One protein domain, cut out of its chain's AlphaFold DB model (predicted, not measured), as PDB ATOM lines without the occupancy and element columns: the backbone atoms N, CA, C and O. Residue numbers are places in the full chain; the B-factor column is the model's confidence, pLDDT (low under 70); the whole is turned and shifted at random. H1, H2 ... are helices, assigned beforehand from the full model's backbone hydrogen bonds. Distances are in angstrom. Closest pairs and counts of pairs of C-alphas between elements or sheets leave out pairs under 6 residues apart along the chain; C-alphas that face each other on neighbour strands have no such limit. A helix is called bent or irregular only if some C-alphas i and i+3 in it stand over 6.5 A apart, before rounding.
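This is residues 4 to 10 and 22 to 83 of the 85 residues of an uncharacterized protein of Parageobacillus thermoglucosidasius (UniProt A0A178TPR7). The longest helix, H3, runs through the middle, with H1 packed along one side of it and H5 crossing it on the opposite side. H2 and H3 form an open V, a helical hairpin closed near residues 36 to 39, and H5 crosses from H2 to H3; H4 makes a corner at the other end of H3. The printed part has 69 residues, with five named helices in the order H1, H2, H3, H4, H5 and no named strand, and the class is all helix. The whole is compact, with a radius of gyration of the C-alphas of 10.9 A, and its C-alphas span 28 by 28 by 23 A.

H1 is residues 4 to 10, beginning with C-alpha 4 at (161.684, 131.472, 142.839). After the cut, H2 is residues 22 to 36, 21.0 A from first to last C-alpha. H3, residues 39 to 54, is 20.9 A long and begins with C-alpha 39 at (167.633, 139.423, 130.911). H3 is neither bent nor irregular, but only just: C-alphas 47 and 50 are 6.3 A apart. H4 is residues 57 to 63. H5, residues 69 to 81, is 18.4 A long and ends with C-alpha 81 at (167.584, 123.341, 125.331).

H3 is the hub, touching the four other helices. H1 touches H3 at a shallow tilt of 19 degrees, the same way; their closest C-alphas, of Asn 8 and Ile 49, are 5.7 A apart. H2, with residues 30 to 34 alone, touches residues 41 to 45 of H3, closest at the C-alphas of Leu 34 and Gln 42, 5.3 A. This hairpin runs opposite ways at a tilt of 37 degrees, only just steep. H5, with residues 74 to 79 alone, touches H3 at 70.4 degrees, only just about perpendicular; the closest C-alphas, of Leu 50 and Ser 75, are 5.4 A apart. With residues 69 to 71 alone, H5 touches H2, about perpendicular at 81 degrees, closest at the C-alphas of Glu 31 and Thr 71, 5.4 A. H3 and H4 touch only at the corner, and only just, with 3 pairs of C-alphas within 8 A; the closest, of Leu 53 and Leu 60, are 5.2 A apart. H1 is apart from H2, H4 and H5. The helix packing is mostly crossed. In H1, H2, H4 and H5 every O i to N i+4 pair is within hydrogen-bond range, and in H3 9 of 12.

The C-alphas of Lys 22 and Gly 83, the two farthest apart, are 30.5 A apart. Residues 11 to 21 are not printed, and C-alphas 10 and 22 are 12.1 A apart across this cut, which lies in the link from H1 to H2. The links from H2 to H3, H3 to H4 and H4 to H5 are tight. The mean pLDDT of the printed part is 91.9; residues 4 to 6 and residue 8, in H1, are under 70.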
ATOM      1  N   GLY A   4     161.351 132.639 143.670       58.12
ATOM      2  CA  GLY A   4     161.684 131.472 142.839       58.12
ATOM      3  C   GLY A   4     161.743 130.142 143.602       58.12
ATOM      4  O   GLY A   4     161.084 129.195 143.195       58.12
ATOM      5  N   GLU A   5     162.458 130.069 144.731       58.28
ATOM      6  CA  GLU A   5     162.545 128.834 145.540       58.28
ATOM      7  C   GLU A   5     161.180 128.409 146.086       58.28
ATOM      8  O   GLU A   5     160.789 127.254 145.959       58.28
ATOM      9  N   THR A   6     160.420 129.366 146.631       61.94
ATOM     10  CA  THR A   6     159.109 129.061 147.225       61.94
ATOM     11  C   THR A   6     158.114 128.633 146.144       61.94
ATOM     12  O   THR A   6     157.354 127.687 146.326       61.94
ATOM     13  N   LEU A   7     158.124 129.307 144.986       70.31
ATOM     14  CA  LEU A   7     157.226 128.951 143.892       70.31
ATOM     15  C   LEU A   7     157.606 127.598 143.279       70.31
ATOM     16  O   LEU A   7     156.713 126.828 142.963       70.31
ATOM     17  N   ASN A   8     158.891 127.273 143.144       68.12
ATOM     18  CA  ASN A   8     159.331 126.004 142.559       68.12
ATOM     19  C   ASN A   8     158.853 124.774 143.326       68.12
ATOM     20  O   ASN A   8     158.460 123.782 142.710       68.12
ATOM     21  N   GLU A   9     158.893 124.833 144.654       73.00
ATOM     22  CA  GLU A   9     158.445 123.731 145.504       73.00
ATOM     23  C   GLU A   9     156.912 123.636 145.538       73.00
ATOM     24  O   GLU A   9     156.349 122.542 145.449       73.00
ATOM     25  N   ASP A  10     156.222 124.780 145.579       80.56
ATOM     26  CA  ASP A  10     154.771 124.826 145.769       80.56
ATOM     27  C   ASP A  10     153.959 124.721 144.467       80.56
ATOM     28  O   ASP A  10     152.793 124.313 144.493       80.56
ATOM     29  N   LYS A  22     144.215 131.513 141.522       89.62
ATOM     30  CA  LYS A  22     145.579 131.712 142.019       89.62
ATOM     31  C   LYS A  22     146.616 131.319 140.965       89.62
ATOM     32  O   LYS A  22     147.602 132.028 140.799       89.62
ATOM     33  N   LEU A  23     146.387 130.223 140.240       92.81
ATOM     34  CA  LEU A  23     147.264 129.805 139.143       92.81
ATOM     35  C   LEU A  23     147.286 130.840 138.016       92.81
ATOM     36  O   LEU A  23     148.367 131.195 137.565       92.81
ATOM     37  N   ARG A  24     146.128 131.378 137.613       94.69
ATOM     38  CA  ARG A  24     146.069 132.465 136.622       94.69
ATOM     39  C   ARG A  24     146.879 133.671 137.078       94.69
ATOM     40  O   ARG A  24     147.764 134.092 136.352       94.69
ATOM     41  N   SER A  25     146.672 134.135 138.310       93.50
ATOM     42  CA  SER A  25     147.423 135.274 138.851       93.50
ATOM     43  C   SER A  25     148.940 135.038 138.871       93.50
ATOM     44  O   SER A  25     149.704 135.948 138.555       93.50
ATOM     45  N   ILE A  26     149.388 133.820 139.193       93.06
ATOM     46  CA  ILE A  26     150.811 133.458 139.157       93.06
ATOM     47  C   ILE A  26     151.349 133.485 137.726       93.06
ATOM     48  O   ILE A  26     152.396 134.080 137.482       93.06
ATOM     49  N   PHE A  27     150.653 132.862 136.775       95.50
ATOM     50  CA  PHE A  27     151.109 132.830 135.386       95.50
ATOM     51  C   PHE A  27     151.030 134.203 134.706       95.50
ATOM     52  O   PHE A  27     151.909 134.521 133.911       95.50
ATOM     53  N   ASP A  28     150.067 135.052 135.070       96.44
ATOM     54  CA  ASP A  28     150.001 136.447 134.625       96.44
ATOM     55  C   ASP A  28     151.203 137.250 135.144       96.44
ATOM     56  O   ASP A  28     151.785 138.056 134.416       96.44
ATOM     57  N   PHE A  29     151.617 137.002 136.391       94.69
ATOM     58  CA  PHE A  29     152.821 137.608 136.952       94.69
ATOM     59  C   PHE A  29     154.092 137.117 136.247       94.69
ATOM     60  O   PHE A  29     154.938 137.932 135.883       94.69
ATOM     61  N   ILE A  30     154.216 135.811 135.991       95.38
ATOM     62  CA  ILE A  30     155.339 135.240 135.228       95.38
ATOM     63  C   ILE A  30     155.399 135.848 133.819       95.38
ATOM     64  O   ILE A  30     156.458 136.298 133.389       95.38
ATOM     65  N   GLU A  31     154.265 135.939 133.125       97.81
ATOM     66  CA  GLU A  31     154.164 136.551 131.798       97.81
ATOM     67  C   GLU A  31     154.587 138.026 131.820       97.81
ATOM     68  O   GLU A  31     155.289 138.492 130.921       97.81
ATOM     69  N   PHE A  32     154.172 138.775 132.844       97.50
ATOM     70  CA  PHE A  32     154.588 140.161 133.027       97.50
ATOM     71  C   PHE A  32     156.105 140.272 133.205       97.50
ATOM     72  O   PHE A  32     156.740 141.097 132.548       97.50
ATOM     73  N   MET A  33     156.688 139.418 134.045       95.50
ATOM     74  CA  MET A  33     158.126 139.400 134.301       95.50
ATOM     75  C   MET A  33     158.921 139.016 133.050       95.50
ATOM     76  O   MET A  33     159.927 139.653 132.762       95.50
ATOM     77  N   LEU A  34     158.433 138.071 132.244       96.62
ATOM     78  CA  LEU A  34     159.066 137.728 130.968       96.62
ATOM     79  C   LEU A  34     158.969 138.855 129.926       96.62
ATOM     80  O   LEU A  34     159.850 138.996 129.087       96.62
ATOM     81  N   LYS A  35     157.929 139.697 129.988       97.62
ATOM     82  CA  LYS A  35     157.760 140.847 129.079       97.62
ATOM     83  C   LYS A  35     158.532 142.095 129.488       97.62
ATOM     84  O   LYS A  35     158.807 142.937 128.630       97.62
ATOM     85  N   LYS A  36     158.731 142.306 130.790       97.31
ATOM     86  CA  LYS A  36     159.186 143.590 131.353       97.31
ATOM     87  C   LYS A  36     160.453 143.493 132.187       97.31
ATOM     88  O   LYS A  36     161.094 144.522 132.376       97.31
ATOM     89  N   GLY A  37     160.786 142.308 132.684       94.50
ATOM     90  CA  GLY A  37     162.044 142.056 133.371       94.50
ATOM     91  C   GLY A  37     163.225 142.187 132.419       94.50
ATOM     92  O   GLY A  37     163.079 142.014 131.206       94.50
ATOM     93  N   ASP A  38     164.385 142.503 132.980       96.38
ATOM     94  CA  ASP A  38     165.653 142.411 132.265       96.38
ATOM     95  C   ASP A  38     166.034 140.946 131.989       96.38
ATOM     96  O   ASP A  38     165.320 140.006 132.353       96.38
ATOM     97  N   THR A  39     167.154 140.753 131.296       95.25
ATOM     98  CA  THR A  39     167.633 139.423 130.911       95.25
ATOM     99  C   THR A  39     167.851 138.519 132.122       95.25
ATOM    100  O   THR A  39     167.438 137.364 132.070       95.25
ATOM    101  N   ASP A  40     168.390 139.040 133.223       94.94
ATOM    102  CA  ASP A  40     168.665 138.253 134.429       94.94
ATOM    103  C   ASP A  40     167.361 137.755 135.069       94.94
ATOM    104  O   ASP A  40     167.234 136.586 135.437       94.94
ATOM    105  N   VAL A  41     166.340 138.616 135.152       92.75
ATOM    106  CA  VAL A  41     165.008 138.232 135.635       92.75
ATOM    107  C   VAL A  41     164.381 137.157 134.746       92.75
ATOM    108  O   VAL A  41     163.822 136.177 135.253       92.75
ATOM    109  N   GLN A  42     164.458 137.331 133.426       95.38
ATOM    110  CA  GLN A  42     163.916 136.371 132.463       95.38
ATOM    111  C   GLN A  42     164.623 135.014 132.567       95.38
ATOM    112  O   GLN A  42     163.970 133.966 132.551       95.38
ATOM    113  N   GLU A  43     165.946 135.032 132.716       94.25
ATOM    114  CA  GLU A  43     166.782 133.845 132.848       94.25
ATOM    115  C   GLU A  43     166.477 133.092 134.144       94.25
ATOM    116  O   GLU A  43     166.225 131.886 134.101       94.25
ATOM    117  N   VAL A  44     166.373 133.794 135.279       93.12
ATOM    118  CA  VAL A  44     165.992 133.176 136.558       93.12
ATOM    119  C   VAL A  44     164.638 132.485 136.441       93.12
ATOM    120  O   VAL A  44     164.526 131.320 136.816       93.12
ATOM    121  N   ILE A  45     163.610 133.138 135.892       93.69
ATOM    122  CA  ILE A  45     162.284 132.515 135.725       93.69
ATOM    123  C   ILE A  45     162.362 131.267 134.846       93.69
ATOM    124  O   ILE A  45     161.772 130.235 135.174       93.69
ATOM    125  N   THR A  46     163.091 131.351 133.738       94.12
ATOM    126  CA  THR A  46     163.163 130.265 132.761       94.12
ATOM    127  C   THR A  46     163.911 129.056 133.324       94.12
ATOM    128  O   THR A  46     163.401 127.936 133.264       94.12
ATOM    129  N   LEU A  47     165.078 129.277 133.935       92.81
ATOM    130  CA  LEU A  47     165.943 128.217 134.457       92.81
ATOM    131  C   LEU A  47     165.474 127.642 135.793       92.81
ATOM    132  O   LEU A  47     165.819 126.508 136.110       92.81
ATOM    133  N   THR A  48     164.710 128.397 136.584       90.44
ATOM    134  CA  THR A  48     164.221 127.906 137.879       90.44
ATOM    135  C   THR A  48     162.793 127.391 137.783       90.44
ATOM    136  O   THR A  48     162.555 126.247 138.155       90.44
ATOM    137  N   ILE A  49     161.851 128.181 137.263       91.94
ATOM    138  CA  ILE A  49     160.420 127.854 137.307       91.94
ATOM    139  C   ILE A  49     160.024 126.974 136.128       91.94
ATOM    140  O   ILE A  49     159.443 125.904 136.312       91.94
ATOM    141  N   LEU A  50     160.332 127.408 134.905       94.12
ATOM    142  CA  LEU A  50     159.880 126.695 133.708       94.12
ATOM    143  C   LEU A  50     160.634 125.374 133.522       94.12
ATOM    144  O   LEU A  50     159.999 124.355 133.257       94.12
ATOM    145  N   ALA A  51     161.949 125.367 133.756       92.44
ATOM    146  CA  ALA A  51     162.745 124.142 133.741       92.44
ATOM    147  C   ALA A  51     162.216 123.097 134.740       92.44
ATOM    148  O   ALA A  51     162.040 121.935 134.368       92.44
ATOM    149  N   ARG A  52     161.885 123.519 135.974       90.38
ATOM    150  CA  ARG A  52     161.360 122.632 137.025       90.38
ATOM    151  C   ARG A  52     159.992 122.056 136.678       90.38
ATOM    152  O   ARG A  52     159.725 120.900 137.002       90.38
ATOM    153  N   LEU A  53     159.128 122.831 136.017       91.75
ATOM    154  CA  LEU A  53     157.849 122.323 135.509       91.75
ATOM    155  C   LEU A  53     158.058 121.209 134.477       91.75
ATOM    156  O   LEU A  53     157.323 120.223 134.499       91.75
ATOM    157  N   GLY A  54     159.057 121.345 133.602       91.88
ATOM    158  CA  GLY A  54     159.404 120.328 132.608       91.88
ATOM    159  C   GLY A  54     159.947 119.022 133.192       91.88
ATOM    160  O   GLY A  54     159.839 117.981 132.547       91.88
ATOM    161  N   ASP A  55     160.456 119.029 134.430       91.12
ATOM    162  CA  ASP A  55     160.860 117.794 135.125       91.12
ATOM    163  C   ASP A  55     159.661 116.869 135.401       91.12
ATOM    164  O   ASP A  55     159.829 115.667 135.604       91.12
ATOM    165  N   GLU A  56     158.439 117.413 135.384       91.50
ATOM    166  CA  GLU A  56     157.191 116.684 135.604       91.50
ATOM    167  C   GLU A  56     156.225 116.905 134.421       91.50
ATOM    168  O   GLU A  56     155.325 117.748 134.496       91.50
ATOM    169  N   PRO A  57     156.347 116.130 133.321       91.44
ATOM    170  CA  PRO A  57     155.623 116.377 132.067       91.44
ATOM    171  C   PRO A  57     154.097 116.479 132.210       91.44
ATOM    172  O   PRO A  57     153.449 117.288 131.540       91.44
ATOM    173  N   GLU A  58     153.507 115.696 133.115       92.44
ATOM    174  CA  GLU A  58     152.067 115.744 133.393       92.44
ATOM    175  C   GLU A  58     151.642 117.049 134.081       92.44
ATOM    176  O   GLU A  58     150.538 117.550 133.852       92.44
ATOM    177  N   ILE A  59     152.516 117.636 134.900       92.50
ATOM    178  CA  ILE A  59     152.287 118.934 135.536       92.50
ATOM    179  C   ILE A  59     152.470 120.051 134.518       92.50
ATOM    180  O   ILE A  59     151.594 120.914 134.420       92.50
ATOM    181  N   LEU A  60     153.528 119.998 133.701       94.25
ATOM    182  CA  LEU A  60     153.725 120.940 132.601       94.25
ATOM    183  C   LEU A  60     152.492 120.979 131.691       94.25
ATOM    184  O   LEU A  60     151.939 122.049 131.438       94.25
ATOM    185  N   LYS A  61     151.979 119.815 131.280       94.62
ATOM    186  CA  LYS A  61     150.779 119.714 130.438       94.62
ATOM    187  C   LYS A  61     149.559 120.408 131.051       94.62
ATOM    188  O   LYS A  61     148.803 121.060 130.331       94.62
ATOM    189  N   LYS A  62     149.367 120.304 132.370       94.44
ATOM    190  CA  LYS A  62     148.302 121.026 133.090       94.44
ATOM    191  C   LYS A  62     148.579 122.529 133.160       94.44
ATOM    192  O   LYS A  62     147.643 123.314 133.028       94.44
ATOM    193  N   ALA A  63     149.835 122.928 133.344       94.69
ATOM    194  CA  ALA A  63     150.260 124.323 133.417       94.69
ATOM    195  C   ALA A  63     150.066 125.082 132.093       94.69
ATOM    196  O   ALA A  63     149.731 126.265 132.110       94.69
ATOM    197  N   LEU A  64     150.194 124.400 130.946       95.50
ATOM    198  CA  LEU A  64     150.103 124.994 129.603       95.50
ATOM    199  C   LEU A  64     148.832 125.818 129.340       95.50
ATOM    200  O   LEU A  64     148.847 126.661 128.439       95.50
ATOM    201  N   LYS A  65     147.730 125.565 130.063       95.56
ATOM    202  CA  LYS A  65     146.468 126.316 129.919       95.56
ATOM    203  C   LYS A  65     146.478 127.679 130.621       95.56
ATOM    204  O   LYS A  65     145.598 128.491 130.356       95.56
ATOM    205  N   TYR A  66     147.425 127.903 131.530       96.19
ATOM    206  CA  TYR A  66     147.580 129.157 132.268       96.19
ATOM    207  C   TYR A  66     148.671 130.054 131.673       96.19
ATOM    208  O   TYR A  66     148.676 131.248 131.934       96.19
ATOM    209  N   MET A  67     149.580 129.494 130.871       96.88
ATOM    210  CA  MET A  67     150.689 130.235 130.271       96.88
ATOM    211  C   MET A  67     150.217 131.244 129.217       96.88
ATOM    212  O   MET A  67     149.465 130.892 128.304       96.88
ATOM    213  N   GLY A  68     150.737 132.470 129.308       97.75
ATOM    214  CA  GLY A  68     150.662 133.469 128.243       97.75
ATOM    215  C   GLY A  68     151.649 133.197 127.100       97.75
ATOM    216  O   GLY A  68     152.284 132.142 127.034       97.75
ATOM    217  N   THR A  69     151.763 134.149 126.173       98.31
ATOM    218  CA  THR A  69     152.581 134.016 124.958       98.31
ATOM    219  C   THR A  69     154.065 133.851 125.273       98.31
ATOM    220  O   THR A  69     154.673 132.886 124.805       98.31
ATOM    221  N   GLU A  70     154.643 134.749 126.075       98.12
ATOM    222  CA  GLU A  70     156.079 134.709 126.382       98.12
ATOM    223  C   GLU A  70     156.407 133.540 127.306       98.12
ATOM    224  O   GLU A  70     157.394 132.839 127.098       98.12
ATOM    225  N   THR A  71     155.527 133.244 128.262       98.06
ATOM    226  CA  THR A  71     155.693 132.099 129.162       98.06
ATOM    227  C   THR A  71     155.689 130.782 128.399       98.06
ATOM    228  O   THR A  71     156.530 129.918 128.638       98.06
ATOM    229  N   ARG A  72     154.773 130.620 127.435       97.75
ATOM    230  CA  ARG A  72     154.717 129.419 126.597       97.75
ATOM    231  C   ARG A  72     155.934 129.314 125.676       97.75
ATOM    232  O   ARG A  72     156.424 128.209 125.456       97.75
ATOM    233  N   LYS A  73     156.416 130.438 125.139       97.88
ATOM    234  CA  LYS A  73     157.627 130.486 124.315       97.88
ATOM    235  C   LYS A  73     158.861 130.071 125.122       97.88
ATOM    236  O   LYS A  73     159.507 129.100 124.741       97.88
ATOM    237  N   ALA A  74     159.115 130.721 126.256       97.50
ATOM    238  CA  ALA A  74     160.240 130.411 127.137       97.50
ATOM    239  C   ALA A  74     160.177 128.964 127.652       97.50
ATOM    240  O   ALA A  74     161.185 128.263 127.674       97.50
ATOM    241  N   SER A  75     158.974 128.475 127.984       97.19
ATOM    242  CA  SER A  75     158.777 127.080 128.385       97.19
ATOM    243  C   SER A  75     159.153 126.113 127.267       97.19
ATOM    244  O   SER A  75     159.765 125.094 127.544       97.19
ATOM    245  N   LYS A  76     158.829 126.407 126.006       96.88
ATOM    246  CA  LYS A  76     159.241 125.553 124.886       96.88
ATOM    247  C   LYS A  76     160.753 125.608 124.659       96.88
ATOM    248  O   LYS A  76     161.375 124.577 124.440       96.88
ATOM    249  N   GLU A  77     161.333 126.804 124.698       96.44
ATOM    250  CA  GLU A  77     162.765 127.013 124.471       96.44
ATOM    251  C   GLU A  77     163.617 126.253 125.491       96.44
ATOM    252  O   GLU A  77     164.597 125.617 125.100       96.44
ATOM    253  N   ILE A  78     163.217 126.242 126.770       95.88
ATOM    254  CA  ILE A  78     163.954 125.500 127.796       95.88
ATOM    255  C   ILE A  78     163.830 123.981 127.629       95.88
ATOM    256  O   ILE A  78     164.831 123.280 127.769       95.88
ATOM    257  N   GLU A  79     162.658 123.464 127.244       95.81
ATOM    258  CA  GLU A  79     162.494 122.030 126.962       95.81
ATOM    259  C   GLU A  79     163.372 121.577 125.791       95.81
ATOM    260  O   GLU A  79     163.999 120.516 125.862       95.81
ATOM    261  N   THR A  80     163.470 122.403 124.746       95.69
ATOM    262  CA  THR A  80     164.358 122.150 123.608       95.69
ATOM    263  C   THR A  80     165.827 122.249 124.000       95.69
ATOM    264  O   THR A  80     166.614 121.389 123.606       95.69
ATOM    265  N   PHE A  81     166.214 123.232 124.818       93.44
ATOM    266  CA  PHE A  81     167.584 123.341 125.331       93.44
ATOM    267  C   PHE A  81     168.002 122.096 126.135       93.44
ATOM    268  O   PHE A  81     169.149 121.663 126.047       93.44
ATOM    269  N   TRP A  82     167.067 121.481 126.865       92.06
ATOM    270  CA  TRP A  82     167.303 120.285 127.686       92.06
ATOM    271  C   TRP A  82     167.114 118.967 126.916       92.06
ATOM    272  O   TRP A  82     167.307 117.892 127.484       92.06
ATOM    273  N   GLY A  83     166.736 119.018 125.633       91.62
ATOM    274  CA  GLY A  83     166.513 117.835 124.798       91.62
ATOM    275  C   GLY A  83     165.282 117.008 125.187       91.62
ATOM    276  O   GLY A  83     165.222 115.821 124.871       91.62
TER     277      GLY A  83